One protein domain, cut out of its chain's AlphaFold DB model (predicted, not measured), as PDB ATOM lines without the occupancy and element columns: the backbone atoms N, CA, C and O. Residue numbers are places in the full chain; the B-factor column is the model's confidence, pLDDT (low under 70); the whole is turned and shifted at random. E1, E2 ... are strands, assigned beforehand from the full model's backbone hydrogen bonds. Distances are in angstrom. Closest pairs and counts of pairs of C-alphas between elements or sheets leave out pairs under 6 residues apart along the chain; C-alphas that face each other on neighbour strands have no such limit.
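This is residues 10 to 217 of the 217 residues of the protein "Outer membrane protease" of Rhizobium meliloti (UniProt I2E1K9). One twisted sheet of ten strands is rolled into a flattened, hollow barrel, left open between its first strand E1 and its last strand E10, which are apart. The bent strands E3, E4, E7, E8 and E9 wind slantwise round the long axis, with the short strands E2 and E10 towards one end and the tip of the E8 and E9 hairpin reaching out at the other. The printed part has 208 residues with no named helix and ten named strands, E1 to E10 in order; it is all strand, the neighbours are antiparallel, and the sheet is branched. It is loose, with a radius of gyration of the C-alphas of 22.6 A, and a rod of 76 by 36 by 26 A.

In the sheet E4, residues 58 to 82, is the antiparallel neighbour of E3, residues 36 to 55, at 160 degrees between their directions; N 49 and O 65 are within hydrogen-bond range at 2.9 A. E3 bends by 74 degrees at residue 42 and E4 by 89 degrees at residue 61. On the other side of E3 from E4 are two edge strands: E1, residues 10 to 22, beside residues 43 to 54, with N 16 and O 48 at 2.8 A, and E2, residues 26 to 30, beside residues 36 to 40, with N 28 and O 38 at 2.8 A. On the other side of E4 from E3 are E5, residues 85 to 95, with N 77 and O 89 at 2.8 A, and E6, residues 98 to 105, with N 64 and O 102 at 2.8 A. E5 runs on into E6 across a break of 2 residues, at 83 degrees. Both are antiparallel neighbours on one side of E7, residues 118 to 141: N 88 and O 134 are 2.8 A apart for E5, N 103 and O 118 2.9 A for E6. On the other side of E7 is E8, residues 145 to 171, antiparallel at 172 degrees, with N 131 and O 155 at 2.9 A. On the other side of E8 from E7 is E9, residues 174 to 208, antiparallel to E8 at 175 degrees, with N 156 and O 195 within hydrogen-bond range at 2.8 A. E7, E8 and E9 bend by 82, 71 and 89 degrees at residues 122, 149 and 178. The edge strand E10, residues 211 to 216, is beside residues 202 to 208 of E9, with N 206 and O 213 at 2.8 A. E2 to E5 form one meander, each strand the antiparallel neighbour of the one before, and E6 to E10 another.

E9, with 35 residues the longest strand, spans 68.5 A from C-alpha 174 at (-19.518, -21.832, -44.502) to C-alpha 208 at (-30.497, -37.421, 21.317). E8 spans 66.0 A, E7 54.6 A, E4 53.7 A and E3 52.3 A. E1 begins at C-alpha 10, at (-15.125, -8.110, -18.492), and spans 35.8 A; E5 spans 33.6 A, E6 23.8 A, E10 17.2 A and E2 10.8 A. E10 ends at C-alpha 216, at (-24.297, -24.770, 9.959).

The two C-alphas farthest apart, those of Gly 33 and Glu 173, are 76.3 A apart. The printed part has no cut and ends at residue 217, the chain's last. The link from E6 to E7, residues 106 to 117, is long; the other links are tight. The mean pLDDT of the printed part is 84.1; residues 10 to 13, 17 to 24, 32 to 33, 107 to 117, 167 and 169 to 178 are under 70.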
ATOM      1  N   ALA A  10     -14.971  -7.646 -19.864       62.12
ATOM      2  CA  ALA A  10     -15.125  -8.110 -18.492       62.12
ATOM      3  C   ALA A  10     -15.096  -9.638 -18.456       62.12
ATOM      4  O   ALA A  10     -15.674 -10.290 -19.325       62.12
ATOM      5  N   ILE A  11     -14.430 -10.181 -17.437       64.44
ATOM      6  CA  ILE A  11     -14.404 -11.614 -17.141       64.44
ATOM      7  C   ILE A  11     -15.065 -11.810 -15.781       64.44
ATOM      8  O   ILE A  11     -14.697 -11.141 -14.813       64.44
ATOM      9  N   SER A  12     -16.055 -12.695 -15.719       63.06
ATOM     10  CA  SER A  12     -16.748 -13.074 -14.483       63.06
ATOM     11  C   SER A  12     -16.616 -14.575 -14.260       63.06
ATOM     12  O   SER A  12     -16.594 -15.334 -15.229       63.06
ATOM     13  N   CYS A  13     -16.529 -15.000 -12.996       68.25
ATOM     14  CA  CYS A  13     -16.319 -16.400 -12.636       68.25
ATOM     15  C   CYS A  13     -17.166 -16.812 -11.426       68.25
ATOM     16  O   CYS A  13     -17.118 -16.153 -10.386       68.25
ATOM     17  N   PHE A  14     -17.858 -17.948 -11.518       70.44
ATOM     18  CA  PHE A  14     -18.599 -18.549 -10.402       70.44
ATOM     19  C   PHE A  14     -18.073 -19.951 -10.107       70.44
ATOM     20  O   PHE A  14     -17.992 -20.774 -11.013       70.44
ATOM     21  N   LEU A  15     -17.754 -20.229  -8.840       74.75
ATOM     22  CA  LEU A  15     -17.393 -21.564  -8.360       74.75
ATOM     23  C   LEU A  15     -18.529 -22.113  -7.501       74.75
ATOM     24  O   LEU A  15     -18.938 -21.483  -6.526       74.75
ATOM     25  N   PHE A  16     -18.986 -23.315  -7.828       71.25
ATOM     26  CA  PHE A  16     -19.936 -24.070  -7.025       71.25
ATOM     27  C   PHE A  16     -19.336 -25.437  -6.695       71.25
ATOM     28  O   PHE A  16     -19.061 -26.246  -7.582       71.25
ATOM     29  N   ALA A  17     -19.124 -25.699  -5.408       60.00
ATOM     30  CA  ALA A  17     -18.691 -26.999  -4.911       60.00
ATOM     31  C   ALA A  17     -19.812 -27.573  -4.045       60.00
ATOM     32  O   ALA A  17     -20.036 -27.107  -2.930       60.00
ATOM     33  N   ALA A  18     -20.521 -28.572  -4.573       56.38
ATOM     34  CA  ALA A  18     -21.551 -29.276  -3.824       56.38
ATOM     35  C   ALA A  18     -20.990 -30.604  -3.307       56.38
ATOM     36  O   ALA A  18     -20.671 -31.484  -4.122       56.38
ATOM     37  N   PRO A  19     -20.877 -30.791  -1.980       57.66
ATOM     38  CA  PRO A  19     -20.660 -32.123  -1.441       57.66
ATOM     39  C   PRO A  19     -21.862 -32.996  -1.821       57.66
ATOM     40  O   PRO A  19     -23.011 -32.606  -1.638       57.66
ATOM     41  N   SER A  20     -21.593 -34.156  -2.418       44.66
ATOM     42  CA  SER A  20     -22.614 -35.172  -2.708       44.66
ATOM     43  C   SER A  20     -22.780 -36.114  -1.518       44.66
ATOM     44  O   SER A  20     -23.895 -36.516  -1.213       44.66
ATOM     45  N   PHE A  21     -21.679 -36.404  -0.819       44.16
ATOM     46  CA  PHE A  21     -21.643 -37.083   0.474       44.16
ATOM     47  C   PHE A  21     -20.443 -36.556   1.271       44.16
ATOM     48  O   PHE A  21     -19.347 -36.445   0.726       44.16
ATOM     49  N   ALA A  22     -20.638 -36.239   2.544       54.59
ATOM     50  CA  ALA A  22     -19.563 -36.019   3.510       54.59
ATOM     51  C   ALA A  22     -19.891 -36.883   4.727       54.59
ATOM     52  O   ALA A  22     -21.055 -36.903   5.144       54.59
ATOM     53  N   ALA A  23     -18.928 -37.649   5.242       59.03
ATOM     54  CA  ALA A  23     -19.147 -38.292   6.527       59.03
ATOM     55  C   ALA A  23     -19.050 -37.218   7.623       59.03
ATOM     56  O   ALA A  23     -18.542 -36.118   7.407       59.03
ATOM     57  N   ALA A  24     -19.613 -37.501   8.797       60.78
ATOM     58  CA  ALA A  24     -19.423 -36.611   9.935       60.78
ATOM     59  C   ALA A  24     -17.924 -36.521  10.264       60.78
ATOM     60  O   ALA A  24     -17.235 -37.547  10.220       60.78
ATOM     61  N   ASP A  25     -17.456 -35.317  10.615       72.25
ATOM     62  CA  ASP A  25     -16.100 -35.077  11.114       72.25
ATOM     63  C   ASP A  25     -15.806 -36.101  12.224       72.25
ATOM     64  O   ASP A  25     -16.417 -36.074  13.296       72.25
ATOM     65  N   LYS A  26     -14.893 -37.044  11.972       72.94
ATOM     66  CA  LYS A  26     -14.498 -38.021  12.988       72.94
ATOM     67  C   LYS A  26     -13.374 -37.433  13.813       72.94
ATOM     68  O   LYS A  26     -12.338 -37.066  13.259       72.94
ATOM     69  N   ALA A  27     -13.556 -37.394  15.133       78.94
ATOM     70  CA  ALA A  27     -12.466 -37.107  16.053       78.94
ATOM     71  C   ALA A  27     -11.361 -38.155  15.850       78.94
ATOM     72  O   ALA A  27     -11.570 -39.351  16.052       78.94
ATOM     73  N   LEU A  28     -10.202 -37.696  15.390       81.31
ATOM     74  CA  LEU A  28      -9.004 -38.511  15.223       81.31
ATOM     75  C   LEU A  28      -8.274 -38.626  16.560       81.31
ATOM     76  O   LEU A  28      -7.885 -39.721  16.953       81.31
ATOM     77  N   CYS A  29      -8.135 -37.493  17.256       80.69
ATOM     78  CA  CYS A  29      -7.527 -37.379  18.579       80.69
ATOM     79  C   CYS A  29      -8.163 -36.210  19.350       80.69
ATOM     80  O   CYS A  29      -8.593 -35.229  18.740       80.69
ATOM     81  N   SER A  30      -8.141 -36.263  20.681       80.88
ATOM     82  CA  SER A  30      -8.532 -35.148  21.553       80.88
ATOM     83  C   SER A  30      -7.537 -34.971  22.700       80.88
ATOM     84  O   SER A  30      -6.913 -35.944  23.124       80.88
ATOM     85  N   SER A  31      -7.385 -33.747  23.207       80.12
ATOM     86  CA  SER A  31      -6.624 -33.481  24.434       80.12
ATOM     87  C   SER A  31      -7.311 -34.068  25.668       80.12
ATOM     88  O   SER A  31      -8.524 -34.302  25.674       80.12
ATOM     89  N   ASP A  32      -6.542 -34.242  26.745       68.31
ATOM     90  CA  ASP A  32      -7.097 -34.535  28.064       68.31
ATOM     91  C   ASP A  32      -8.032 -33.389  28.481       68.31
ATOM     92  O   ASP A  32      -7.619 -32.235  28.607       68.31
ATOM     93  N   GLY A  33      -9.319 -33.705  28.636       67.25
ATOM     94  CA  GLY A  33     -10.376 -32.727  28.912       67.25
ATOM     95  C   GLY A  33     -11.125 -32.198  27.682       67.25
ATOM     96  O   GLY A  33     -12.035 -31.394  27.851       67.25
ATOM     97  N   GLY A  34     -10.790 -32.637  26.461       74.06
ATOM     98  CA  GLY A  34     -11.576 -32.355  25.249       74.06
ATOM     99  C   GLY A  34     -11.538 -30.902  24.762       74.06
ATOM    100  O   GLY A  34     -12.306 -30.528  23.881       74.06
ATOM    101  N   SER A  35     -10.640 -30.081  25.311       83.50
ATOM    102  CA  SER A  35     -10.466 -28.676  24.925       83.50
ATOM    103  C   SER A  35      -9.894 -28.497  23.520       83.50
ATOM    104  O   SER A  35     -10.029 -27.427  22.940       83.50
ATOM    105  N   LEU A  36      -9.256 -29.529  22.971       88.19
ATOM    106  CA  LEU A  36      -8.701 -29.555  21.627       88.19
ATOM    107  C   LEU A  36      -9.091 -30.868  20.957       88.19
ATOM    108  O   LEU A  36      -8.797 -31.942  21.481       88.19
ATOM    109  N   VAL A  37      -9.696 -30.783  19.780       90.38
ATOM    110  CA  VAL A  37     -10.111 -31.925  18.967       90.38
ATOM    111  C   VAL A  37      -9.466 -31.809  17.596       90.38
ATOM    112  O   VAL A  37      -9.613 -30.806  16.904       90.38
ATOM    113  N   VAL A  38      -8.757 -32.853  17.183       92.19
ATOM    114  CA  VAL A  38      -8.299 -33.025  15.802       92.19
ATOM    115  C   VAL A  38      -9.311 -33.911  15.101       92.19
ATOM    116  O   VAL A  38      -9.620 -34.996  15.594       92.19
ATOM    117  N   PHE A  39      -9.812 -33.478  13.951       91.19
ATOM    118  CA  PHE A  39     -10.811 -34.216  13.191       91.19
ATOM    119  C   PHE A  39     -10.383 -34.432  11.742       91.19
ATOM    120  O   PHE A  39      -9.549 -33.703  11.195       91.19
ATOM    121  N   GLY A  40     -10.972 -35.447  11.118       90.62
ATOM    122  CA  GLY A  40     -10.808 -35.711   9.700       90.62
ATOM    123  C   GLY A  40     -12.047 -36.333   9.075       90.62
ATOM    124  O   GLY A  40     -12.839 -36.991   9.752       90.62
ATOM    125  N   ASP A  41     -12.190 -36.120   7.772       89.25
ATOM    126  CA  ASP A  41     -13.313 -36.610   6.974       89.25
ATOM    127  C   ASP A  41     -12.862 -36.999   5.557       89.25
ATOM    128  O   ASP A  41     -11.884 -36.463   5.022       89.25
ATOM    129  N   ILE A  42     -13.597 -37.934   4.953       90.44
ATOM    130  CA  ILE A  42     -13.500 -38.290   3.540       90.44
ATOM    131  C   ILE A  42     -14.883 -38.108   2.914       90.44
ATOM    132  O   ILE A  42     -15.833 -38.814   3.251       90.44
ATOM    133  N   GLY A  43     -14.965 -37.202   1.947       90.06
ATOM    134  CA  GLY A  43     -16.188 -36.896   1.216       90.06
ATOM    135  C   GLY A  43     -16.061 -37.123  -0.286       90.06
ATOM    136  O   GLY A  43     -14.976 -37.318  -0.831       90.06
ATOM    137  N   VAL A  44     -17.195 -37.047  -0.973       90.50
ATOM    138  CA  VAL A  44     -17.292 -37.021  -2.433       90.50
ATOM    139  C   VAL A  44     -18.053 -35.767  -2.847       90.50
ATOM    140  O   VAL A  44     -19.122 -35.477  -2.304       90.50
ATOM    141  N   ALA A  45     -17.537 -35.024  -3.824       91.12
ATOM    142  CA  ALA A  45     -18.162 -33.809  -4.333       91.12
ATOM    143  C   ALA A  45     -18.192 -33.734  -5.857       91.12
ATOM    144  O   ALA A  45     -17.408 -34.370  -6.564       91.12
ATOM    145  N   ASN A  46     -19.086 -32.874  -6.339       92.38
ATOM    146  CA  ASN A  46     -19.057 -32.367  -7.700       92.38
ATOM    147  C   ASN A  46     -18.625 -30.900  -7.650       92.38
ATOM    148  O   ASN A  46     -19.200 -30.101  -6.903       92.38
ATOM    149  N   ILE A  47     -17.614 -30.549  -8.438       93.38
ATOM    150  CA  ILE A  47     -17.028 -29.209  -8.476       93.38
ATOM    151  C   ILE A  47     -17.286 -28.630  -9.858       93.38
ATOM    152  O   ILE A  47     -16.992 -29.277 -10.862       93.38
ATOM    153  N   LYS A  48     -17.853 -27.427  -9.909       93.50
ATOM    154  CA  LYS A  48     -18.169 -26.728 -11.153       93.50
ATOM    155  C   LYS A  48     -17.657 -25.304 -11.103       93.50
ATOM    156  O   LYS A  48     -17.886 -24.622 -10.105       93.50
ATOM    157  N   ALA A  49     -17.041 -24.849 -12.182       92.50
ATOM    158  CA  ALA A  49     -16.728 -23.446 -12.379       92.50
ATOM    159  C   ALA A  49     -17.228 -22.978 -13.742       92.50
ATOM    160  O   ALA A  49     -17.231 -23.736 -14.710       92.50
ATOM    161  N   GLN A  50     -17.656 -21.727 -13.804       91.44
ATOM    162  CA  GLN A  50     -18.039 -21.078 -15.050       91.44
ATOM    163  C   GLN A  50     -17.162 -19.855 -15.243       91.44
ATOM    164  O   GLN A  50     -17.013 -19.063 -14.312       91.44
ATOM    165  N   GLU A  51     -16.599 -19.716 -16.433       90.06
ATOM    166  CA  GLU A  51     -15.850 -18.551 -16.883       90.06
ATOM    167  C   GLU A  51     -16.640 -17.886 -18.004       90.06
ATOM    168  O   GLU A  51     -17.033 -18.548 -18.961       90.06
ATOM    169  N   PHE A  52     -16.879 -16.585 -17.871       89.06
ATOM    170  CA  PHE A  52     -17.645 -15.799 -18.831       89.06
ATOM    171  C   PHE A  52     -16.781 -14.686 -19.399       89.06
ATOM    172  O   PHE A  52     -16.114 -13.978 -18.639       89.06
ATOM    173  N   PHE A  53     -16.857 -14.471 -20.708       85.81
ATOM    174  CA  PHE A  53     -16.183 -13.377 -21.391       85.81
ATOM    175  C   PHE A  53     -17.206 -12.462 -22.065       85.81
ATOM    176  O   PHE A  53     -17.985 -12.890 -22.920       85.81
ATOM    177  N   TYR A  54     -17.173 -11.178 -21.706       83.38
ATOM    178  CA  TYR A  54     -18.098 -10.165 -22.211       83.38
ATOM    179  C   TYR A  54     -17.393  -9.134 -23.094       83.38
ATOM    180  O   TYR A  54     -16.301  -8.660 -22.774       83.38
ATOM    181  N   ALA A  55     -18.068  -8.718 -24.165       81.00
ATOM    182  CA  ALA A  55     -17.755  -7.514 -24.928       81.00
ATOM    183  C   ALA A  55     -18.891  -6.494 -24.753       81.00
ATOM    184  O   ALA A  55     -19.936  -6.586 -25.397       81.00
ATOM    185  N   GLY A  56     -18.684  -5.500 -23.885       84.06
ATOM    186  CA  GLY A  56     -19.762  -4.604 -23.464       84.06
ATOM    187  C   GLY A  56     -20.807  -5.343 -22.622       84.06
ATOM    188  O   GLY A  56     -20.468  -5.941 -21.609       84.06
ATOM    189  N   ASP A  57     -22.067  -5.284 -23.040       82.25
ATOM    190  CA  ASP A  57     -23.226  -5.953 -22.431       82.25
ATOM    191  C   ASP A  57     -23.541  -7.326 -23.053       82.25
ATOM    192  O   ASP A  57     -24.513  -7.972 -22.668       82.25
ATOM    193  N   HIS A  58     -22.728  -7.778 -24.011       78.31
ATOM    194  CA  HIS A  58     -22.925  -9.043 -24.711       78.31
ATOM    195  C   HIS A  58     -21.895 -10.079 -24.265       78.31
ATOM    196  O   HIS A  58     -20.688  -9.830 -24.304       78.31
ATOM    197  N   GLU A  59     -22.378 -11.254 -23.874       81.50
ATOM    198  CA  GLU A  59     -21.552 -12.439 -23.655       81.50
ATOM    199  C   GLU A  59     -21.057 -12.969 -25.002       81.50
ATOM    200  O   GLU A  59     -21.847 -13.109 -25.938       81.50
ATOM    201  N   ILE A  60     -19.753 -13.216 -25.117       83.81
ATOM    202  CA  ILE A  60     -19.139 -13.690 -26.364       83.81
ATOM    203  C   ILE A  60     -18.435 -15.038 -26.230       83.81
ATOM    204  O   ILE A  60     -18.247 -15.691 -27.253       83.81
ATOM    205  N   SER A  61     -18.110 -15.477 -25.010       84.75
ATOM    206  CA  SER A  61     -17.634 -16.837 -24.745       84.75
ATOM    207  C   SER A  61     -17.954 -17.279 -23.311       84.75
ATOM    208  O   SER A  61     -17.996 -16.441 -22.402       84.75
ATOM    209  N   GLN A  62     -18.213 -18.573 -23.120       88.19
ATOM    210  CA  GLN A  62     -18.471 -19.193 -21.821       88.19
ATOM    211  C   GLN A  62     -17.839 -20.581 -21.746       88.19
ATOM    212  O   GLN A  62     -18.209 -21.486 -22.495       88.19
ATOM    213  N   LEU A  63     -16.978 -20.782 -20.750       90.56
ATOM    214  CA  LEU A  63     -16.368 -22.071 -20.455       90.56
ATOM    215  C   LEU A  63     -16.979 -22.648 -19.177       90.56
ATOM    216  O   LEU A  63     -16.896 -22.062 -18.097       90.56
ATOM    217  N   ASN A  64     -17.586 -23.824 -19.301       93.19
ATOM    218  CA  ASN A  64     -18.175 -24.572 -18.198       93.19
ATOM    219  C   ASN A  64     -17.264 -25.741 -17.820       93.19
ATOM    220  O   ASN A  64     -17.225 -26.761 -18.509       93.19
ATOM    221  N   TRP A  65     -16.565 -25.589 -16.700       93.94
ATOM    222  CA  TRP A  65     -15.691 -26.588 -16.098       93.94
ATOM    223  C   TRP A  65     -16.476 -27.423 -15.090       93.94
ATOM    224  O   TRP A  65     -17.143 -26.884 -14.206       93.94
ATOM    225  N   GLU A  66     -16.388 -28.745 -15.181       94.12
ATOM    226  CA  GLU A  66     -17.023 -29.663 -14.237       94.12
ATOM    227  C   GLU A  66     -16.071 -30.799 -13.863       94.12
ATOM    228  O   GLU A  66     -15.281 -31.274 -14.671       94.12
ATOM    229  N   SER A  67     -16.148 -31.266 -12.621       93.94
ATOM    230  CA  SER A  67     -15.553 -32.525 -12.175       93.94
ATOM    231  C   SER A  67     -16.502 -33.247 -11.244       93.94
ATOM    232  O   SER A  67     -16.956 -32.680 -10.248       93.94
ATOM    233  N   LYS A  68     -16.828 -34.494 -11.587       93.38
ATOM    234  CA  LYS A  68     -17.792 -35.321 -10.856       93.38
ATOM    235  C   LYS A  68     -17.105 -36.416 -10.063       93.38
ATOM    236  O   LYS A  68     -16.121 -36.988 -10.529       93.38
ATOM    237  N   GLY A  69     -17.676 -36.749  -8.907       92.12
ATOM    238  CA  GLY A  69     -17.184 -37.849  -8.076       92.12
ATOM    239  C   GLY A  69     -15.772 -37.606  -7.539       92.12
ATOM    240  O   GLY A  69     -14.996 -38.546  -7.412       92.12
ATOM    241  N   VAL A  70     -15.426 -36.347  -7.274       94.06
ATOM    242  CA  VAL A  70     -14.127 -35.956  -6.728       94.06
ATOM    243  C   VAL A  70     -14.069 -36.383  -5.267       94.06
ATOM    244  O   VAL A  70     -14.936 -35.987  -4.485       94.06
ATOM    245  N   THR A  71     -13.058 -37.156  -4.880       94.00
ATOM    246  CA  THR A  71     -12.838 -37.510  -3.473       94.00
ATOM    247  C   THR A  71     -12.152 -36.351  -2.764       94.00
ATOM    248  O   THR A  71     -11.191 -35.782  -3.276       94.00
ATOM    249  N   LEU A  72     -12.644 -35.996  -1.584       94.75
ATOM    250  CA  LEU A  72     -12.156 -34.898  -0.765       94.75
ATOM    251  C   LEU A  72     -11.677 -35.442   0.573       94.75
ATOM    252  O   LEU A  72     -12.415 -36.157   1.241       94.75
ATOM    253  N   PHE A  73     -10.479 -35.050   0.982       94.31
ATOM    254  CA  PHE A  73      -9.944 -35.317   2.310       94.31
ATOM    255  C   PHE A  73      -9.945 -34.024   3.103       94.31
ATOM    256  O   PHE A  73      -9.406 -33.018   2.639       94.31
ATOM    257  N   THR A  74     -10.532 -34.058   4.292       94.38
ATOM    258  CA  THR A  74     -10.550 -32.936   5.230       94.38
ATOM    259  C   THR A  74      -9.728 -33.300   6.453       94.38
ATOM    260  O   THR A  74      -9.865 -34.399   6.985       94.38
ATOM    261  N   VAL A  75      -8.906 -32.365   6.916       95.31
ATOM    262  CA  VAL A  75      -8.264 -32.416   8.232       95.31
ATOM    263  C   VAL A  75      -8.458 -31.067   8.895       95.31
ATOM    264  O   VAL A  75      -8.314 -30.023   8.251       95.31
ATOM    265  N   GLY A  76      -8.767 -31.074  10.182       95.50
ATOM    266  CA  GLY A  76      -8.911 -29.845  10.934       95.50
ATOM    267  C   GLY A  76      -8.702 -30.012  12.424       95.50
ATOM    268  O   GLY A  76      -8.456 -31.103  12.939       95.50
ATOM    269  N   VAL A  77      -8.759 -28.871  13.093       94.38
ATOM    270  CA  VAL A  77      -8.583 -28.723  14.529       94.38
ATOM    271  C   VAL A  77      -9.681 -27.805  15.038       94.38
ATOM    272  O   VAL A  77      -9.943 -26.769  14.431       94.38
ATOM    273  N   ASP A  78     -10.311 -28.187  16.135       93.25
ATOM    274  CA  ASP A  78     -11.266 -27.375  16.879       93.25
ATOM    275  C   ASP A  78     -10.757 -27.228  18.312       93.25
ATOM    276  O   ASP A  78     -10.476 -28.223  18.981       93.25
ATOM    277  N   GLY A  79     -10.547 -25.992  18.750       92.25
ATOM    278  CA  GLY A  79     -10.013 -25.681  20.070       92.25
ATOM    279  C   GLY A  79     -10.929 -24.738  20.833       92.25
ATOM    280  O   GLY A  79     -11.231 -23.647  20.353       92.25
ATOM    281  N   GLN A  80     -11.313 -25.115  22.049       91.69
ATOM    282  CA  GLN A  80     -11.966 -24.214  22.991       91.69
ATOM    283  C   GLN A  80     -10.941 -23.221  23.549       91.69
ATOM    284  O   GLN A  80      -9.889 -23.611  24.059       91.69
ATOM    285  N   ILE A  81     -11.252 -21.930  23.439       88.62
ATOM    286  CA  ILE A  81     -10.433 -20.842  23.983       88.62
ATOM    287  C   ILE A  81     -10.886 -20.528  25.412       88.62
ATOM    288  O   ILE A  81     -10.065 -20.423  26.320       88.62
ATOM    289  N   ASP A  82     -12.197 -20.381  25.601       84.81
ATOM    290  CA  ASP A  82     -12.851 -20.181  26.892       84.81
ATOM    291  C   ASP A  82     -14.223 -20.883  26.899       84.81
ATOM    292  O   ASP A  82     -14.599 -21.520  25.918       84.81
ATOM    293  N   ASN A  83     -14.989 -20.754  27.989       76.56
ATOM    294  CA  ASN A  83     -16.247 -21.487  28.178       76.56
ATOM    295  C   ASN A  83     -17.328 -21.243  27.107       76.56
ATOM    296  O   ASN A  83     -18.308 -21.979  27.098       76.56
ATOM    297  N   ASN A  84     -17.198 -20.243  26.231       88.56
ATOM    298  CA  ASN A  84     -18.175 -19.991  25.169       88.56
ATOM    299  C   ASN A  84     -17.551 -19.760  23.791       88.56
ATOM    300  O   ASN A  84     -18.307 -19.642  22.827       88.56
ATOM    301  N   TRP A  85     -16.227 -19.654  23.685       94.06
ATOM    302  CA  TRP A  85     -15.530 -19.383  22.435       94.06
ATOM    303  C   TRP A  85     -14.700 -20.577  21.971       94.06
ATOM    304  O   TRP A  85     -13.916 -21.140  22.739       94.06
ATOM    305  N   SER A  86     -14.794 -20.898  20.683       94.31
ATOM    306  CA  SER A  86     -13.941 -21.893  20.033       94.31
ATOM    307  C   SER A  86     -13.346 -21.372  18.730       94.31
ATOM    308  O   SER A  86     -13.882 -20.472  18.084       94.31
ATOM    309  N   LEU A  87     -12.203 -21.933  18.351       95.62
ATOM    310  CA  LEU A  87     -11.510 -21.650  17.105       95.62
ATOM    311  C   LEU A  87     -11.387 -22.941  16.305       95.62
ATOM    312  O   LEU A  87     -10.707 -23.878  16.724       95.62
ATOM    313  N   LYS A  88     -11.996 -22.950  15.120       95.38
ATOM    314  CA  LYS A  88     -11.947 -24.065  14.181       95.38
ATOM    315  C   LYS A  88     -11.072 -23.703  12.988       95.38
ATOM    316  O   LYS A  88     -11.257 -22.671  12.345       95.38
ATOM    317  N   GLY A  89     -10.115 -24.565  12.673       96.69
ATOM    318  CA  GLY A  89      -9.285 -24.496  11.475       96.69
ATOM    319  C   GLY A  89      -9.432 -25.774  10.658       96.69
ATOM    320  O   GLY A  89      -9.481 -26.863  11.221       96.69
ATOM    321  N   SER A  90      -9.503 -25.673   9.332       96.38
ATOM    322  CA  SER A  90      -9.588 -26.853   8.465       96.38
ATOM    323  C   SER A  90      -8.911 -26.648   7.118       96.38
ATOM    324  O   SER A  90      -8.866 -25.540   6.579       96.38
ATOM    325  N   VAL A  91      -8.403 -27.745   6.566       96.94
ATOM    326  CA  VAL A  91      -7.885 -27.839   5.204       96.94
ATOM    327  C   VAL A  91      -8.555 -29.016   4.513       96.94
ATOM    328  O   VAL A  91      -8.727 -30.087   5.090       96.94
ATOM    329  N   LYS A  92      -8.924 -28.802   3.256       95.75
ATOM    330  CA  LYS A  92      -9.547 -29.784   2.384       95.75
ATOM    331  C   LYS A  92      -8.775 -29.872   1.079       95.75
ATOM    332  O   LYS A  92      -8.504 -28.841   0.466       95.75
ATOM    333  N   VAL A  93      -8.453 -31.087   0.657       96.25
ATOM    334  CA  VAL A  93      -7.746 -31.380  -0.599       96.25
ATOM    335  C   VAL A  93      -8.486 -32.456  -1.378       96.25
ATOM    336  O   VAL A  93      -9.198 -33.266  -0.784       96.25
ATOM    337  N   ASN A  94      -8.336 -32.481  -2.697       95.19
ATOM    338  CA  ASN A  94      -8.988 -33.473  -3.542       95.19
ATOM    339  C   ASN A  94      -8.047 -34.566  -4.063       95.19
ATOM    340  O   ASN A  94      -6.830 -34.410  -4.111       95.19
ATOM    341  N   THR A  95      -8.654 -35.641  -4.553       92.31
ATOM    342  CA  THR A  95      -8.047 -36.561  -5.513       92.31
ATOM    343  C   THR A  95      -9.113 -37.131  -6.450       92.31
ATOM    344  O   THR A  95     -10.298 -37.181  -6.107       92.31
ATOM    345  N   GLY A  96      -8.681 -37.578  -7.629       89.50
ATOM    346  CA  GLY A  96      -9.540 -38.210  -8.624       89.50
ATOM    347  C   GLY A  96     -10.692 -37.328  -9.113       89.50
ATOM    348  O   GLY A  96     -10.664 -36.100  -9.022       89.50
ATOM    349  N   GLY A  97     -11.724 -37.996  -9.625       87.81
ATOM    350  CA  GLY A  97     -12.879 -37.383 -10.272       87.81
ATOM    351  C   GLY A  97     -12.767 -37.377 -11.796       87.81
ATOM    352  O   GLY A  97     -11.679 -37.393 -12.364       87.81
ATOM    353  N   ASN A  98     -13.924 -37.359 -12.454       89.62
ATOM    354  CA  ASN A  98     -14.023 -37.299 -13.910       89.62
ATOM    355  C   ASN A  98     -14.346 -35.866 -14.321       89.62
ATOM    356  O   ASN A  98     -15.430 -35.369 -13.988       89.62
ATOM    357  N   GLY A  99     -13.415 -35.204 -15.005       87.75
ATOM    358  CA  GLY A  99     -13.602 -33.834 -15.456       87.75
ATOM    359  C   GLY A  99     -14.187 -33.729 -16.860       87.75
ATOM    360  O   GLY A  99     -14.094 -34.639 -17.679       87.75
ATOM    361  N   HIS A 100     -14.821 -32.593 -17.121       89.00
ATOM    362  CA  HIS A 100     -15.419 -32.254 -18.401       89.00
ATOM    363  C   HIS A 100     -15.367 -30.740 -18.608       89.00
ATOM    364  O   HIS A 100     -15.644 -29.986 -17.673       89.00
ATOM    365  N   LEU A 101     -15.023 -30.296 -19.819       89.19
ATOM    366  CA  LEU A 101     -15.133 -28.894 -20.222       89.19
ATOM    367  C   LEU A 101     -16.046 -28.780 -21.447       89.19
ATOM    368  O   LEU A 101     -15.890 -29.518 -22.425       89.19
ATOM    369  N   VAL A 102     -16.963 -27.815 -21.388       86.94
ATOM    370  CA  VAL A 102     -17.766 -27.371 -22.532       86.94
ATOM    371  C   VAL A 102     -17.525 -25.885 -22.760       86.94
ATOM    372  O   VAL A 102     -17.704 -25.093 -21.835       86.94
ATOM    373  N   ASP A 103     -17.143 -25.529 -23.980       84.44
ATOM    374  CA  ASP A 103     -16.847 -24.162 -24.408       84.44
ATOM    375  C   ASP A 103     -17.890 -23.689 -25.434       84.44
ATOM    376  O   ASP A 103     -18.175 -24.386 -26.416       84.44
ATOM    377  N   TYR A 104     -18.495 -22.532 -25.172       83.19
ATOM    378  CA  TYR A 104     -19.526 -21.904 -25.991       83.19
ATOM    379  C   TYR A 104     -19.020 -20.567 -26.524       83.19
ATOM    380  O   TYR A 104     -18.675 -19.695 -25.736       83.19
ATOM    381  N   ASP A 105     -19.099 -20.369 -27.841       79.12
ATOM    382  CA  ASP A 105     -18.728 -19.110 -28.488       79.12
ATOM    383  C   ASP A 105     -19.923 -18.433 -29.178       79.12
ATOM    384  O   ASP A 105     -20.718 -19.058 -29.894       79.12
ATOM    385  N   TRP A 106     -20.003 -17.106 -29.029       73.50
ATOM    386  CA  TRP A 106     -20.981 -16.231 -29.684       73.50
ATOM    387  C   TRP A 106     -20.277 -15.181 -30.567       73.50
ATOM    388  O   TRP A 106     -20.462 -13.975 -30.408       73.50
ATOM    389  N   MET A 107     -19.456 -15.629 -31.527       59.75
ATOM    390  CA  MET A 107     -18.596 -14.745 -32.342       59.75
ATOM    391  C   MET A 107     -19.329 -13.806 -33.326       59.75
ATOM    392  O   MET A 107     -18.717 -12.859 -33.825       59.75
ATOM    393  N   ILE A 108     -20.619 -14.006 -33.626       55.88
ATOM    394  CA  ILE A 108     -21.345 -13.161 -34.592       55.88
ATOM    395  C   ILE A 108     -22.232 -12.141 -33.867       55.88
ATOM    396  O   ILE A 108     -23.376 -12.426 -33.508       55.88
ATOM    397  N   LEU A 109     -21.723 -10.909 -33.735       46.41
ATOM    398  CA  LEU A 109     -22.498  -9.733 -33.321       46.41
ATOM    399  C   LEU A 109     -23.744  -9.584 -34.211       46.41
ATOM    400  O   LEU A 109     -23.647  -9.270 -35.395       46.41
ATOM    401  N   GLY A 110     -24.925  -9.812 -33.630       46.22
ATOM    402  CA  GLY A 110     -26.218  -9.636 -34.299       46.22
ATOM    403  C   GLY A 110     -26.865 -10.908 -34.862       46.22
ATOM    404  O   GLY A 110     -28.027 -10.847 -35.264       46.22
ATOM    405  N   ALA A 111     -26.201 -12.068 -34.838       45.94
ATOM    406  CA  ALA A 111     -26.846 -13.339 -35.167       45.94
ATOM    407  C   ALA A 111     -27.134 -14.134 -33.887       45.94
ATOM    408  O   ALA A 111     -26.232 -14.598 -33.206       45.94
ATOM    409  N   ARG A 112     -28.419 -14.367 -33.591       44.22
ATOM    410  CA  ARG A 112     -28.922 -15.221 -32.488       44.22
ATOM    411  C   ARG A 112     -28.503 -16.709 -32.572       44.22
ATOM    412  O   ARG A 112     -29.167 -17.558 -31.982       44.22
ATOM    413  N   ARG A 113     -27.498 -17.083 -33.370       51.34
ATOM    414  CA  ARG A 113     -27.176 -18.486 -33.671       51.34
ATOM    415  C   ARG A 113     -25.821 -18.876 -33.083       51.34
ATOM    416  O   ARG A 113     -24.790 -18.547 -33.648       51.34
ATOM    417  N   LEU A 114     -25.904 -19.617 -31.977       56.31
ATOM    418  CA  LEU A 114     -24.839 -20.345 -31.274       56.31
ATOM    419  C   LEU A 114     -23.880 -21.041 -32.268       56.31
ATOM    420  O   LEU A 114     -24.366 -21.725 -33.171       56.31
ATOM    421  N   GLU A 115     -22.559 -20.935 -32.137       59.03
ATOM    422  CA  GLU A 115     -21.663 -21.956 -32.718       59.03
ATOM    423  C   GLU A 115     -21.848 -23.260 -31.906       59.03
ATOM    424  O   GLU A 115     -22.126 -23.186 -30.712       59.03
ATOM    425  N   PRO A 116     -21.812 -24.471 -32.489       62.03
ATOM    426  CA  PRO A 116     -21.902 -25.700 -31.705       62.03
ATOM    427  C   PRO A 116     -20.783 -25.720 -30.656       62.03
ATOM    428  O   PRO A 116     -19.657 -25.366 -30.995       62.03
ATOM    429  N   PRO A 117     -21.066 -26.126 -29.407       66.88
ATOM    430  CA  PRO A 117     -20.065 -26.069 -28.355       66.88
ATOM    431  C   PRO A 117     -18.866 -26.962 -28.674       66.88
ATOM    432  O   PRO A 117     -19.025 -28.057 -29.228       66.88
ATOM    433  N   SER A 118     -17.683 -26.515 -28.267       72.06
ATOM    434  CA  SER A 118     -16.492 -27.360 -28.248       72.06
ATOM    435  C   SER A 118     -16.513 -28.201 -26.978       72.06
ATOM    436  O   SER A 118     -16.783 -27.704 -25.884       72.06
ATOM    437  N   ILE A 119     -16.271 -29.501 -27.124       77.94
ATOM    438  CA  ILE A 119     -16.352 -30.463 -26.027       77.94
ATOM    439  C   ILE A 119     -14.968 -31.049 -25.790       77.94
ATOM    440  O   ILE A 119     -14.369 -31.635 -26.696       77.94
ATOM    441  N   HIS A 120     -14.502 -30.946 -24.550       77.69
ATOM    442  CA  HIS A 120     -13.247 -31.521 -24.084       77.69
ATOM    443  C   HIS A 120     -13.570 -32.602 -23.039       77.69
ATOM    444  O   HIS A 120     -13.822 -32.289 -21.871       77.69
ATOM    445  N   PRO A 121     -13.660 -33.880 -23.456       73.12
ATOM    446  CA  PRO A 121     -13.998 -34.977 -22.552       73.12
ATOM    447  C   PRO A 121     -12.832 -35.371 -21.640       73.12
ATOM    448  O   PRO A 121     -13.067 -35.967 -20.595       73.12
ATOM    449  N   VAL A 122     -11.595 -35.040 -22.022       83.25
ATOM    450  CA  VAL A 122     -10.395 -35.271 -21.215       83.25
ATOM    451  C   VAL A 122     -10.051 -33.974 -20.496       83.25
ATOM    452  O   VAL A 122      -9.245 -33.177 -20.966       83.25
ATOM    453  N   THR A 123     -10.705 -33.742 -19.363       87.56
ATOM    454  CA  THR A 123     -10.410 -32.603 -18.491       87.56
ATOM    455  C   THR A 123     -10.024 -33.126 -17.122       87.56
ATOM    456  O   THR A 123     -10.753 -33.904 -16.513       87.56
ATOM    457  N   GLU A 124      -8.872 -32.696 -16.633       92.50
ATOM    458  CA  GLU A 124      -8.345 -33.077 -15.330       92.50
ATOM    459  C   GLU A 124      -8.608 -31.955 -14.325       92.50
ATOM    460  O   GLU A 124      -8.420 -30.775 -14.628       92.50
ATOM    461  N   LEU A 125      -9.050 -32.326 -13.122       94.38
ATOM    462  CA  LEU A 125      -9.016 -31.445 -11.959       94.38
ATOM    463  C   LEU A 125      -7.633 -31.573 -11.322       94.38
ATOM    464  O   LEU A 125      -7.412 -32.454 -10.490       94.38
ATOM    465  N   ASP A 126      -6.715 -30.697 -11.727       94.56
ATOM    466  CA  ASP A 126      -5.328 -30.686 -11.253       94.56
ATOM    467  C   ASP A 126      -5.270 -30.614  -9.721       94.56
ATOM    468  O   ASP A 126      -4.548 -31.375  -9.078       94.56
ATOM    469  N   HIS A 127      -6.037 -29.688  -9.138       94.69
ATOM    470  CA  HIS A 127      -6.191 -29.566  -7.694       94.69
ATOM    471  C   HIS A 127      -7.443 -28.765  -7.323       94.69
ATOM    472  O   HIS A 127      -7.902 -27.885  -8.048       94.69
ATOM    473  N   TYR A 128      -7.947 -29.040  -6.131       95.94
ATOM    474  CA  TYR A 128      -8.944 -28.299  -5.382       95.94
ATOM    475  C   TYR A 128      -8.481 -28.301  -3.928       95.94
ATOM    476  O   TYR A 128      -8.452 -29.341  -3.266       95.94
ATOM    477  N   ILE A 129      -8.082 -27.127  -3.450       96.06
ATOM    478  CA  ILE A 129      -7.568 -26.915  -2.101       96.06
ATOM    479  C   ILE A 129      -8.407 -25.821  -1.460       96.06
ATOM    480  O   ILE A 129      -8.511 -24.722  -2.001       96.06
ATOM    481  N   THR A 130      -8.973 -26.106  -0.294       96.88
ATOM    482  CA  THR A 130      -9.685 -25.117   0.515       96.88
ATOM    483  C   THR A 130      -9.094 -25.084   1.914       96.88
ATOM    484  O   THR A 130      -8.915 -26.130   2.526       96.88
ATOM    485  N   ALA A 131      -8.827 -23.893   2.436       97.50
ATOM    486  CA  ALA A 131      -8.438 -23.670   3.823       97.50
ATOM    487  C   ALA A 131      -9.434 -22.709   4.474       97.50
ATOM    488  O   ALA A 131      -9.825 -21.717   3.856       97.50
ATOM    489  N   ALA A 132      -9.851 -22.994   5.703       97.38
ATOM    490  CA  ALA A 132     -10.768 -22.146   6.451       97.38
ATOM    491  C   ALA A 132     -10.323 -21.993   7.906       97.38
ATOM    492  O   ALA A 132      -9.821 -22.941   8.512       97.38
ATOM    493  N   ILE A 133     -10.545 -20.802   8.452       97.75
ATOM    494  CA  ILE A 133     -10.425 -20.497   9.877       97.75
ATOM    495  C   ILE A 133     -11.690 -19.774  10.328       97.75
ATOM    496  O   ILE A 133     -12.184 -18.895   9.618       97.75
ATOM    497  N   GLU A 134     -12.218 -20.157  11.480       97.31
ATOM    498  CA  GLU A 134     -13.500 -19.690  11.990       97.31
ATOM    499  C   GLU A 134     -13.457 -19.571  13.510       97.31
ATOM    500  O   GLU A 134     -13.072 -20.509  14.207       97.31
ATOM    501  N   LEU A 135     -13.844 -18.404  14.016       96.69
ATOM    502  CA  LEU A 135     -14.034 -18.150  15.436       96.69
ATOM    503  C   LEU A 135     -15.529 -18.240  15.737       96.69
ATOM    504  O   LEU A 135     -16.317 -17.506  15.141       96.69
ATOM    505  N   ASN A 136     -15.896 -19.102  16.676       96.00
ATOM    506  CA  ASN A 136     -17.272 -19.388  17.057       96.00
ATOM    507  C   ASN A 136     -17.539 -18.963  18.495       96.00
ATOM    508  O   ASN A 136     -16.672 -19.081  19.361       96.00
ATOM    509  N   ARG A 137     -18.766 -18.510  18.753       95.25
ATOM    510  CA  ARG A 137     -19.281 -18.222  20.087       95.25
ATOM    511  C   ARG A 137     -20.631 -18.885  20.298       95.25
ATOM    512  O   ARG A 137     -21.585 -18.571  19.586       95.25
ATOM    513  N   ILE A 138     -20.745 -19.706  21.335       94.94
ATOM    514  CA  ILE A 138     -22.028 -20.235  21.798       94.94
ATOM    515  C   ILE A 138     -22.859 -19.074  22.365       94.94
ATOM    516  O   ILE A 138     -22.425 -18.353  23.267       94.94
ATOM    517  N   ILE A 139     -24.055 -18.875  21.810       95.31
ATOM    518  CA  ILE A 139     -25.015 -17.840  22.239       95.31
ATOM    519  C   ILE A 139     -26.204 -18.427  22.996       95.31
ATOM    520  O   ILE A 139     -26.893 -17.715  23.722       95.31
ATOM    521  N   TYR A 140     -26.430 -19.727  22.839       93.00
ATOM    522  CA  TYR A 140     -27.428 -20.481  23.571       93.00
ATOM    523  C   TYR A 140     -26.913 -21.904  23.768       93.00
ATOM    524  O   TYR A 140     -26.417 -22.516  22.828       93.00
ATOM    525  N   GLY A 141     -27.042 -22.427  24.981       89.81
ATOM    526  CA  GLY A 141     -26.640 -23.783  25.320       89.81
ATOM    527  C   GLY A 141     -27.494 -24.313  26.462       89.81
ATOM    528  O   GLY A 141     -27.728 -23.608  27.444       89.81
ATOM    529  N   ASN A 142     -27.979 -25.537  26.321       89.62
ATOM    530  CA  ASN A 142     -28.593 -26.327  27.380       89.62
ATOM    531  C   ASN A 142     -27.981 -27.742  27.367       89.62
ATOM    532  O   ASN A 142     -27.060 -28.009  26.601       89.62
ATOM    533  N   GLU A 143     -28.487 -28.654  28.198       85.69
ATOM    534  CA  GLU A 143     -27.938 -30.015  28.342       85.69
ATOM    535  C   GLU A 143     -27.967 -30.864  27.057       85.69
ATOM    536  O   GLU A 143     -27.238 -31.843  26.956       85.69
ATOM    537  N   SER A 144     -28.804 -30.510  26.078       90.38
ATOM    538  CA  SER A 144     -29.022 -31.293  24.852       90.38
ATOM    539  C   SER A 144     -28.822 -30.501  23.566       90.38
ATOM    540  O   SER A 144     -28.852 -31.085  22.492       90.38
ATOM    541  N   SER A 145     -28.707 -29.175  23.634       92.69
ATOM    542  CA  SER A 145     -28.754 -28.307  22.459       92.69
ATOM    543  C   SER A 145     -27.815 -27.128  22.608       92.69
ATOM    544  O   SER A 145     -27.788 -26.491  23.663       92.69
ATOM    545  N   SER A 146     -27.131 -26.769  21.530       93.12
ATOM    546  CA  SER A 146     -26.341 -25.544  21.461       93.12
ATOM    547  C   SER A 146     -26.578 -24.804  20.149       93.12
ATOM    548  O   SER A 146     -26.907 -25.399  19.125       93.12
ATOM    549  N   ILE A 147     -26.459 -23.480  20.202       95.38
ATOM    550  CA  ILE A 147     -26.454 -22.592  19.043       95.38
ATOM    551  C   ILE A 147     -25.235 -21.688  19.172       95.38
ATOM    552  O   ILE A 147     -25.043 -21.036  20.207       95.38
ATOM    553  N   ALA A 148     -24.448 -21.611  18.107       95.31
ATOM    554  CA  ALA A 148     -23.281 -20.756  18.020       95.31
ATOM    555  C   ALA A 148     -23.347 -19.845  16.794       95.31
ATOM    556  O   ALA A 148     -23.859 -20.212  15.738       95.31
ATOM    557  N   VAL A 149     -22.807 -18.643  16.947       97.38
ATOM    558  CA  VAL A 149     -22.539 -17.724  15.837       97.38
ATOM    559  C   VAL A 149     -21.046 -17.669  15.602       97.38
ATOM    560  O   VAL A 149     -20.273 -17.693  16.562       97.38
ATOM    561  N   GLY A 150     -20.638 -17.552  14.348       96.56
ATOM    562  CA  GLY A 150     -19.232 -17.501  13.996       96.56
ATOM    563  C   GLY A 150     -18.912 -16.485  12.920       96.56
ATOM    564  O   GLY A 150     -19.780 -15.934  12.235       96.56
ATOM    565  N   ALA A 151     -17.623 -16.209  12.804       97.81
ATOM    566  CA  ALA A 151     -17.053 -15.420  11.730       97.81
ATOM    567  C   ALA A 151     -15.731 -16.048  11.302       97.81
ATOM    568  O   ALA A 151     -14.929 -16.481  12.134       97.81
ATOM    569  N   GLY A 152     -15.488 -16.081   9.997       97.44
ATOM    570  CA  GLY A 152     -14.335 -16.777   9.459       97.44
ATOM    571  C   GLY A 152     -13.872 -16.269   8.109       97.44
ATOM    572  O   GLY A 152     -14.479 -15.404   7.472       97.44
ATOM    573  N   MET A 153     -12.756 -16.838   7.672       97.75
ATOM    574  CA  MET A 153     -12.195 -16.635   6.346       97.75
ATOM    575  C   MET A 153     -11.958 -17.984   5.684       97.75
ATOM    576  O   MET A 153     -11.493 -18.931   6.320       97.75
ATOM    577  N   ARG A 154     -12.256 -18.057   4.388       97.31
ATOM    578  CA  ARG A 154     -12.022 -19.224   3.541       97.31
ATOM    579  C   ARG A 154     -11.221 -18.818   2.316       97.31
ATOM    580  O   ARG A 154     -11.559 -17.847   1.641       97.31
ATOM    581  N   TYR A 155     -10.188 -19.591   2.026       97.44
ATOM    582  CA  TYR A 155      -9.430 -19.521   0.788       97.44
ATOM    583  C   TYR A 155      -9.658 -20.797  -0.014       97.44
ATOM    584  O   TYR A 155      -9.543 -21.888   0.540       97.44
ATOM    585  N   THR A 156      -9.946 -20.667  -1.305       96.81
ATOM    586  CA  THR A 156     -10.125 -21.789  -2.229       96.81
ATOM    587  C   THR A 156      -9.272 -21.569  -3.470       96.81
ATOM    588  O   THR A 156      -9.347 -20.517  -4.103       96.81
ATOM    589  N   ASP A 157      -8.475 -22.570  -3.829       97.19
ATOM    590  CA  ASP A 157      -7.675 -22.631  -5.047       97.19
ATOM    591  C   ASP A 157      -8.079 -23.874  -5.827       97.19
ATOM    592  O   ASP A 157      -7.962 -24.997  -5.333       97.19
ATOM    593  N   VAL A 158      -8.580 -23.669  -7.037       96.06
ATOM    594  CA  VAL A 158      -9.037 -24.747  -7.905       96.06
ATOM    595  C   VAL A 158      -8.442 -24.575  -9.289       96.06
ATOM    596  O   VAL A 158      -8.368 -23.454  -9.799       96.06
ATOM    597  N   LYS A 159      -7.995 -25.675  -9.892       96.00
ATOM    598  CA  LYS A 159      -7.393 -25.667 -11.219       96.00
ATOM    599  C   LYS A 159      -7.827 -26.868 -12.043       96.00
ATOM    600  O   LYS A 159      -7.806 -27.995 -11.557       96.00
ATOM    601  N   TRP A 160      -8.129 -26.599 -13.306       96.00
ATOM    602  CA  TRP A 160      -8.379 -27.598 -14.329       96.00
ATOM    603  C   TRP A 160      -7.417 -27.451 -15.501       96.00
ATOM    604  O   TRP A 160      -6.999 -26.338 -15.843       96.00
ATOM    605  N   THR A 161      -7.141 -28.573 -16.157       94.31
ATOM    606  CA  THR A 161      -6.475 -28.619 -17.459       94.31
ATOM    607  C   THR A 161      -7.278 -29.518 -18.398       94.31
ATOM    608  O   THR A 161      -7.510 -30.686 -18.103       94.31
ATOM    609  N   ALA A 162      -7.717 -28.970 -19.529       91.50
ATOM    610  CA  ALA A 162      -8.373 -29.698 -20.606       91.50
ATOM    611  C   ALA A 162      -7.353 -30.137 -21.665       91.50
ATOM    612  O   ALA A 162      -6.448 -29.381 -22.038       91.50
ATOM    613  N   TYR A 163      -7.531 -31.348 -22.180       89.00
ATOM    614  CA  TYR A 163      -6.727 -31.958 -23.230       89.00
ATOM    615  C   TYR A 163      -7.611 -32.400 -24.397       89.00
ATOM    616  O   TYR A 163      -8.807 -32.669 -24.240       89.00
ATOM    617  N   GLY A 164      -7.016 -32.449 -25.587       85.31
ATOM    618  CA  GLY A 164      -7.689 -32.787 -26.832       85.31
ATOM    619  C   GLY A 164      -8.941 -31.950 -27.055       85.31
ATOM    620  O   GLY A 164      -8.934 -30.729 -26.899       85.31
ATOM    621  N   GLY A 165     -10.025 -32.632 -27.406       77.81
ATOM    622  CA  GLY A 165     -11.338 -32.039 -27.623       77.81
ATOM    623  C   GLY A 165     -11.718 -31.938 -29.092       77.81
ATOM    624  O   GLY A 165     -10.904 -32.092 -30.009       77.81
ATOM    625  N   SER A 166     -13.006 -31.718 -29.313       76.88
ATOM    626  CA  SER A 166     -13.576 -31.579 -30.646       76.88
ATOM    627  C   SER A 166     -14.589 -30.450 -30.686       76.88
ATOM    628  O   SER A 166     -15.398 -30.318 -29.769       76.88
ATOM    629  N   GLY A 167     -14.576 -29.697 -31.777       69.56
ATOM    630  CA  GLY A 167     -15.509 -28.605 -32.018       69.56
ATOM    631  C   GLY A 167     -15.923 -28.553 -33.482       69.56
ATOM    632  O   GLY A 167     -15.212 -29.034 -34.376       69.56
ATOM    633  N   ILE A 168     -17.101 -27.982 -33.716       70.44
ATOM    634  CA  ILE A 168     -17.582 -27.641 -35.051       70.44
ATOM    635  C   ILE A 168     -17.531 -26.126 -35.152       70.44
ATOM    636  O   ILE A 168     -18.185 -25.446 -34.370       70.44
ATOM    637  N   TYR A 169     -16.810 -25.622 -36.143       65.06
ATOM    638  CA  TYR A 169     -16.576 -24.195 -36.317       65.06
ATOM    639  C   TYR A 169     -17.065 -23.731 -37.683       65.06
ATOM    640  O   TYR A 169     -17.122 -24.499 -38.655       65.06
ATOM    641  N   SER A 170     -17.406 -22.454 -37.781       64.00
ATOM    642  CA  SER A 170     -17.563 -21.805 -39.081       64.00
ATOM    643  C   SER A 170     -16.193 -21.536 -39.707       64.00
ATOM    644  O   SER A 170     -15.298 -20.997 -39.062       64.00
ATOM    645  N   ASN A 171     -16.020 -21.922 -40.968       64.75
ATOM    646  CA  ASN A 171     -14.791 -21.717 -41.737       64.75
ATOM    647  C   ASN A 171     -15.118 -21.040 -43.081       64.75
ATOM    648  O   ASN A 171     -16.269 -20.689 -43.350       64.75
ATOM    649  N   GLU A 172     -14.111 -20.876 -43.943       62.69
ATOM    650  CA  GLU A 172     -14.273 -20.297 -45.287       62.69
ATOM    651  C   GLU A 172     -15.285 -21.063 -46.166       62.69
ATOM    652  O   GLU A 172     -15.850 -20.499 -47.100       62.69
ATOM    653  N   GLU A 173     -15.580 -22.329 -45.848       61.47
ATOM    654  CA  GLU A 173     -16.538 -23.171 -46.577       61.47
ATOM    655  C   GLU A 173     -18.001 -22.938 -46.140       61.47
ATOM    656  O   GLU A 173     -18.946 -23.346 -46.836       61.47
ATOM    657  N   GLY A 174     -18.215 -22.281 -44.993       62.44
ATOM    658  CA  GLY A 174     -19.518 -21.832 -44.502       62.44
ATOM    659  C   GLY A 174     -19.767 -22.059 -43.005       62.44
ATOM    660  O   GLY A 174     -18.934 -22.577 -42.262       62.44
ATOM    661  N   PHE A 175     -20.969 -21.678 -42.560       66.75
ATOM    662  CA  PHE A 175     -21.403 -21.797 -41.163       66.75
ATOM    663  C   PHE A 175     -21.414 -23.262 -40.695       66.75
ATOM    664  O   PHE A 175     -22.129 -24.079 -41.281       66.75
ATOM    665  N   ARG A 176     -20.666 -23.572 -39.623       66.06
ATOM    666  CA  ARG A 176     -20.563 -24.908 -38.992       66.06
ATOM    667  C   ARG A 176     -20.090 -26.045 -39.908       66.06
ATOM    668  O   ARG A 176     -20.555 -27.178 -39.773       66.06
ATOM    669  N   LYS A 177     -19.214 -25.754 -40.867       64.69
ATOM    670  CA  LYS A 177     -18.694 -26.775 -41.791       64.69
ATOM    671  C   LYS A 177     -17.300 -27.283 -41.442       64.69
ATOM    672  O   LYS A 177     -16.949 -28.381 -41.861       64.69
ATOM    673  N   GLY A 178     -16.541 -26.547 -40.635       62.50
ATOM    674  CA  GLY A 178     -15.250 -27.002 -40.140       62.50
ATOM    675  C   GLY A 178     -15.418 -27.983 -38.984       62.50
ATOM    676  O   GLY A 178     -16.110 -27.681 -38.014       62.50
ATOM    677  N   GLN A 179     -14.759 -29.137 -39.055       70.69
ATOM    678  CA  GLN A 179     -14.576 -30.031 -37.912       70.69
ATOM    679  C   GLN A 179     -13.117 -29.985 -37.478       70.69
ATOM    680  O   GLN A 179     -12.216 -30.167 -38.298       70.69
ATOM    681  N   ARG A 180     -12.876 -29.776 -36.184       71.69
ATOM    682  CA  ARG A 180     -11.540 -29.893 -35.598       71.69
ATOM    683  C   ARG A 180     -11.590 -30.903 -34.467       71.69
ATOM    684  O   ARG A 180     -12.461 -30.826 -33.605       71.69
ATOM    685  N   LYS A 181     -10.642 -31.834 -34.475       80.31
ATOM    686  CA  LYS A 181     -10.403 -32.770 -33.380       80.31
ATOM    687  C   LYS A 181      -8.922 -32.727 -33.043       80.31
ATOM    688  O   LYS A 181      -8.096 -32.997 -33.913       80.31
ATOM    689  N   ALA A 182      -8.607 -32.357 -31.810       80.12
ATOM    690  CA  ALA A 182      -7.257 -32.452 -31.284       80.12
ATOM    691  C   ALA A 182      -7.046 -33.851 -30.674       80.12
ATOM    692  O   ALA A 182      -8.000 -34.431 -30.144       80.12
ATOM    693  N   PRO A 183      -5.838 -34.424 -30.761       84.44
ATOM    694  CA  PRO A 183      -5.506 -35.648 -30.045       84.44
ATOM    695  C   PRO A 183      -5.640 -35.481 -28.526       84.44
ATOM    696  O   PRO A 183      -5.301 -34.433 -27.986       84.44
ATOM    697  N   ASP A 184      -6.055 -36.538 -27.828       83.31
ATOM    698  CA  ASP A 184      -6.374 -36.501 -26.390       83.31
ATOM    699  C   ASP A 184      -5.174 -36.184 -25.473       83.31
ATOM    700  O   ASP A 184      -5.364 -35.862 -24.307       83.31
ATOM    701  N   TRP A 185      -3.939 -36.256 -25.979       80.94
ATOM    702  CA  TRP A 185      -2.719 -35.877 -25.248       80.94
ATOM    703  C   TRP A 185      -2.297 -34.420 -25.471       80.94
ATOM    704  O   TRP A 185      -1.394 -33.926 -24.792       80.94
ATOM    705  N   GLU A 186      -2.886 -33.731 -26.449       85.62
ATOM    706  CA  GLU A 186      -2.548 -32.341 -26.737       85.62
ATOM    707  C   GLU A 186      -3.195 -31.452 -25.678       85.62
ATOM    708  O   GLU A 186      -4.416 -31.411 -25.542       85.62
ATOM    709  N   ARG A 187      -2.377 -30.747 -24.892       86.06
ATOM    710  CA  ARG A 187      -2.892 -29.801 -23.899       86.06
ATOM    711  C   ARG A 187      -3.628 -28.668 -24.613       86.06
ATOM    712  O   ARG A 187      -3.031 -27.963 -25.421       86.06
ATOM    713  N   GLY A 188      -4.896 -28.485 -24.258       84.19
ATOM    714  CA  GLY A 188      -5.730 -27.385 -24.721       84.19
ATOM    715  C   GLY A 188      -5.683 -26.217 -23.742       84.19
ATOM    716  O   GLY A 188      -4.678 -25.517 -23.625       84.19
ATOM    717  N   VAL A 189      -6.789 -26.008 -23.028       87.25
ATOM    718  CA  VAL A 189      -7.002 -24.856 -22.142       87.25
ATOM    719  C   VAL A 189      -6.775 -25.252 -20.685       87.25
ATOM    720  O   VAL A 189      -7.142 -26.347 -20.266       87.25
ATOM    721  N   SER A 190      -6.201 -24.356 -19.885       92.38
ATOM    722  CA  SER A 190      -6.137 -24.513 -18.428       92.38
ATOM    723  C   SER A 190      -6.782 -23.326 -17.735       92.38
ATOM    724  O   SER A 190      -6.547 -22.189 -18.143       92.38
ATOM    725  N   TYR A 191      -7.494 -23.583 -16.645       92.81
ATOM    726  CA  TYR A 191      -8.196 -22.564 -15.874       92.81
ATOM    727  C   TYR A 191      -7.891 -22.713 -14.388       92.81
ATOM    728  O   TYR A 191      -7.898 -23.823 -13.858       92.81
ATOM    729  N   ARG A 192      -7.609 -21.598 -13.705       95.12
ATOM    730  CA  ARG A 192      -7.373 -21.567 -12.255       95.12
ATOM    731  C   ARG A 192      -8.147 -20.426 -11.623       95.12
ATOM    732  O   ARG A 192      -7.965 -19.274 -12.011       95.12
ATOM    733  N   GLN A 193      -8.907 -20.734 -10.581       93.44
ATOM    734  CA  GLN A 193      -9.627 -19.746  -9.791       93.44
ATOM    735  C   GLN A 193      -9.105 -19.739  -8.353       93.44
ATOM    736  O   GLN A 193      -8.928 -20.785  -7.732       93.44
ATOM    737  N   LYS A 194      -8.858 -18.535  -7.833       95.69
ATOM    738  CA  LYS A 194      -8.449 -18.289  -6.446       95.69
ATOM    739  C   LYS A 194      -9.478 -17.385  -5.794       95.69
ATOM    740  O   LYS A 194      -9.670 -16.261  -6.247       95.69
ATOM    741  N   ILE A 195     -10.136 -17.878  -4.756       94.62
ATOM    742  CA  ILE A 195     -11.266 -17.207  -4.120       94.62
ATOM    743  C   ILE A 195     -10.962 -17.043  -2.638       94.62
ATOM    744  O   ILE A 195     -10.733 -18.026  -1.940       94.62
ATOM    745  N   SER A 196     -10.998 -15.801  -2.163       96.19
ATOM    746  CA  SER A 196     -10.924 -15.468  -0.742       96.19
ATOM    747  C   SER A 196     -12.265 -14.892  -0.311       96.19
ATOM    748  O   SER A 196     -12.715 -13.902  -0.886       96.19
ATOM    749  N   VAL A 197     -12.905 -15.497   0.686       96.06
ATOM    750  CA  VAL A 197     -14.219 -15.076   1.192       96.06
ATOM    751  C   VAL A 197     -14.160 -14.957   2.708       96.06
ATOM    752  O   VAL A 197     -13.753 -15.894   3.390       96.06
ATOM    753  N   GLY A 198     -14.588 -13.809   3.230       97.31
ATOM    754  CA  GLY A 198     -14.999 -13.685   4.627       97.31
ATOM    755  C   GLY A 198     -16.460 -14.106   4.763       97.31
ATOM    756  O   GLY A 198     -17.265 -13.796   3.886       97.31
ATOM    757  N   PHE A 199     -16.801 -14.820   5.828       96.06
ATOM    758  CA  PHE A 199     -18.160 -15.298   6.062       96.06
ATOM    759  C   PHE A 199     -18.563 -15.138   7.528       96.06
ATOM    760  O   PHE A 199     -17.717 -15.076   8.419       96.06
ATOM    761  N   LEU A 200     -19.872 -15.067   7.746       97.31
ATOM    762  CA  LEU A 200     -20.506 -15.256   9.045       97.31
ATOM    763  C   LEU A 200     -21.189 -16.617   9.028       97.31
ATOM    764  O   LEU A 200     -21.606 -17.059   7.956       97.31
ATOM    765  N   SER A 201     -21.300 -17.249  10.187       94.81
ATOM    766  CA  SER A 201     -21.944 -18.545  10.331       94.81
ATOM    767  C   SER A 201     -22.955 -18.553  11.468       94.81
ATOM    768  O   SER A 201     -22.827 -17.834  12.467       94.81
ATOM    769  N   LEU A 202     -23.974 -19.390  11.311       95.94
ATOM    770  CA  LEU A 202     -24.862 -19.817  12.385       95.94
ATOM    771  C   LEU A 202     -24.849 -21.340  12.409       95.94
ATOM    772  O   LEU A 202     -25.211 -21.975  11.420       95.94
ATOM    773  N   SER A 203     -24.454 -21.920  13.536       93.50
ATOM    774  CA  SER A 203     -24.420 -23.364  13.731       93.50
ATOM    775  C   SER A 203     -25.274 -23.788  14.915       93.50
ATOM    776  O   SER A 203     -25.507 -23.020  15.851       93.50
ATOM    777  N   GLY A 204     -25.779 -25.012  14.848       92.44
ATOM    778  CA  GLY A 204     -26.559 -25.619  15.909       92.44
ATOM    779  C   GLY A 204     -26.259 -27.101  16.032       92.44
ATOM    780  O   GLY A 204     -25.984 -27.775  15.038       92.44
ATOM    781  N   GLU A 205     -26.337 -27.594  17.259       92.19
ATOM    782  CA  GLU A 205     -26.175 -29.000  17.599       92.19
ATOM    783  C   GLU A 205     -27.303 -29.444  18.530       92.19
ATOM    784  O   GLU A 205     -27.755 -28.676  19.383       92.19
ATOM    785  N   HIS A 206     -27.760 -30.683  18.360       91.62
ATOM    786  CA  HIS A 206     -28.724 -31.337  19.227       91.62
ATOM    787  C   HIS A 206     -28.331 -32.798  19.476       91.62
ATOM    788  O   HIS A 206     -28.070 -33.544  18.530       91.62
ATOM    789  N   VAL A 207     -28.321 -33.210  20.742       91.62
ATOM    790  CA  VAL A 207     -27.936 -34.552  21.195       91.62
ATOM    791  C   VAL A 207     -29.174 -35.316  21.670       91.62
ATOM    792  O   VAL A 207     -29.913 -34.868  22.545       91.62
ATOM    793  N   LEU A 208     -29.388 -36.497  21.090       90.62
ATOM    794  CA  LEU A 208     -30.497 -37.421  21.317       90.62
ATOM    795  C   LEU A 208     -29.933 -38.787  21.741       90.62
ATOM    796  O   LEU A 208     -29.791 -39.698  20.923       90.62
ATOM    797  N   GLY A 209     -29.594 -38.933  23.025       88.38
ATOM    798  CA  GLY A 209     -28.890 -40.123  23.518       88.38
ATOM    799  C   GLY A 209     -27.496 -40.217  22.896       88.38
ATOM    800  O   GLY A 209     -26.697 -39.304  23.068       88.38
ATOM    801  N   ASP A 210     -27.234 -41.283  22.137       88.75
ATOM    802  CA  ASP A 210     -25.958 -41.486  21.429       88.75
ATOM    803  C   ASP A 210     -25.908 -40.809  20.042       88.75
ATOM    804  O   ASP A 210     -24.899 -40.889  19.340       88.75
ATOM    805  N   LEU A 211     -27.005 -40.179  19.603       87.00
ATOM    806  CA  LEU A 211     -27.094 -39.511  18.306       87.00
ATOM    807  C   LEU A 211     -26.878 -38.004  18.454       87.00
ATOM    808  O   LEU A 211     -27.678 -37.330  19.092       87.00
ATOM    809  N   THR A 212     -25.881 -37.461  17.760       86.69
ATOM    810  CA  THR A 212     -25.701 -36.011  17.612       86.69
ATOM    811  C   THR A 212     -26.112 -35.569  16.212       86.69
ATOM    812  O   THR A 212     -25.672 -36.139  15.213       86.69
ATOM    813  N   ILE A 213     -26.947 -34.536  16.136       88.62
ATOM    814  CA  ILE A 213     -27.332 -33.857  14.899       88.62
ATOM    815  C   ILE A 213     -26.746 -32.454  14.949       88.62
ATOM    816  O   ILE A 213     -27.056 -31.693  15.859       88.62
ATOM    817  N   SER A 214     -25.943 -32.095  13.954       88.19
ATOM    818  CA  SER A 214     -25.371 -30.757  13.833       88.19
ATOM    819  C   SER A 214     -25.572 -30.184  12.434       88.19
ATOM    820  O   SER A 214     -25.761 -30.909  11.454       88.19
ATOM    821  N   GLY A 215     -25.571 -28.858  12.340       86.44
ATOM    822  CA  GLY A 215     -25.706 -28.134  11.082       86.44
ATOM    823  C   GLY A 215     -25.173 -26.713  11.191       86.44
ATOM    824  O   GLY A 215     -25.124 -26.144  12.281       86.44
ATOM    825  N   ALA A 216     -24.772 -26.144  10.056       87.19
ATOM    826  CA  ALA A 216     -24.297 -24.770   9.959       87.19
ATOM    827  C   ALA A 216     -24.696 -24.147   8.614       87.19
ATOM    828  O   ALA A 216     -24.806 -24.862   7.612       87.19
ATOM    829  N   ILE A 217     -24.901 -22.830   8.607       84.44
ATOM    830  CA  ILE A 217     -25.136 -21.994   7.418       84.44
ATOM    831  C   ILE A 217     -24.138 -20.846   7.433       84.44
ATOM    832  O   ILE A 217     -23.955 -20.274   8.532       84.44
TER     833      ILE A 217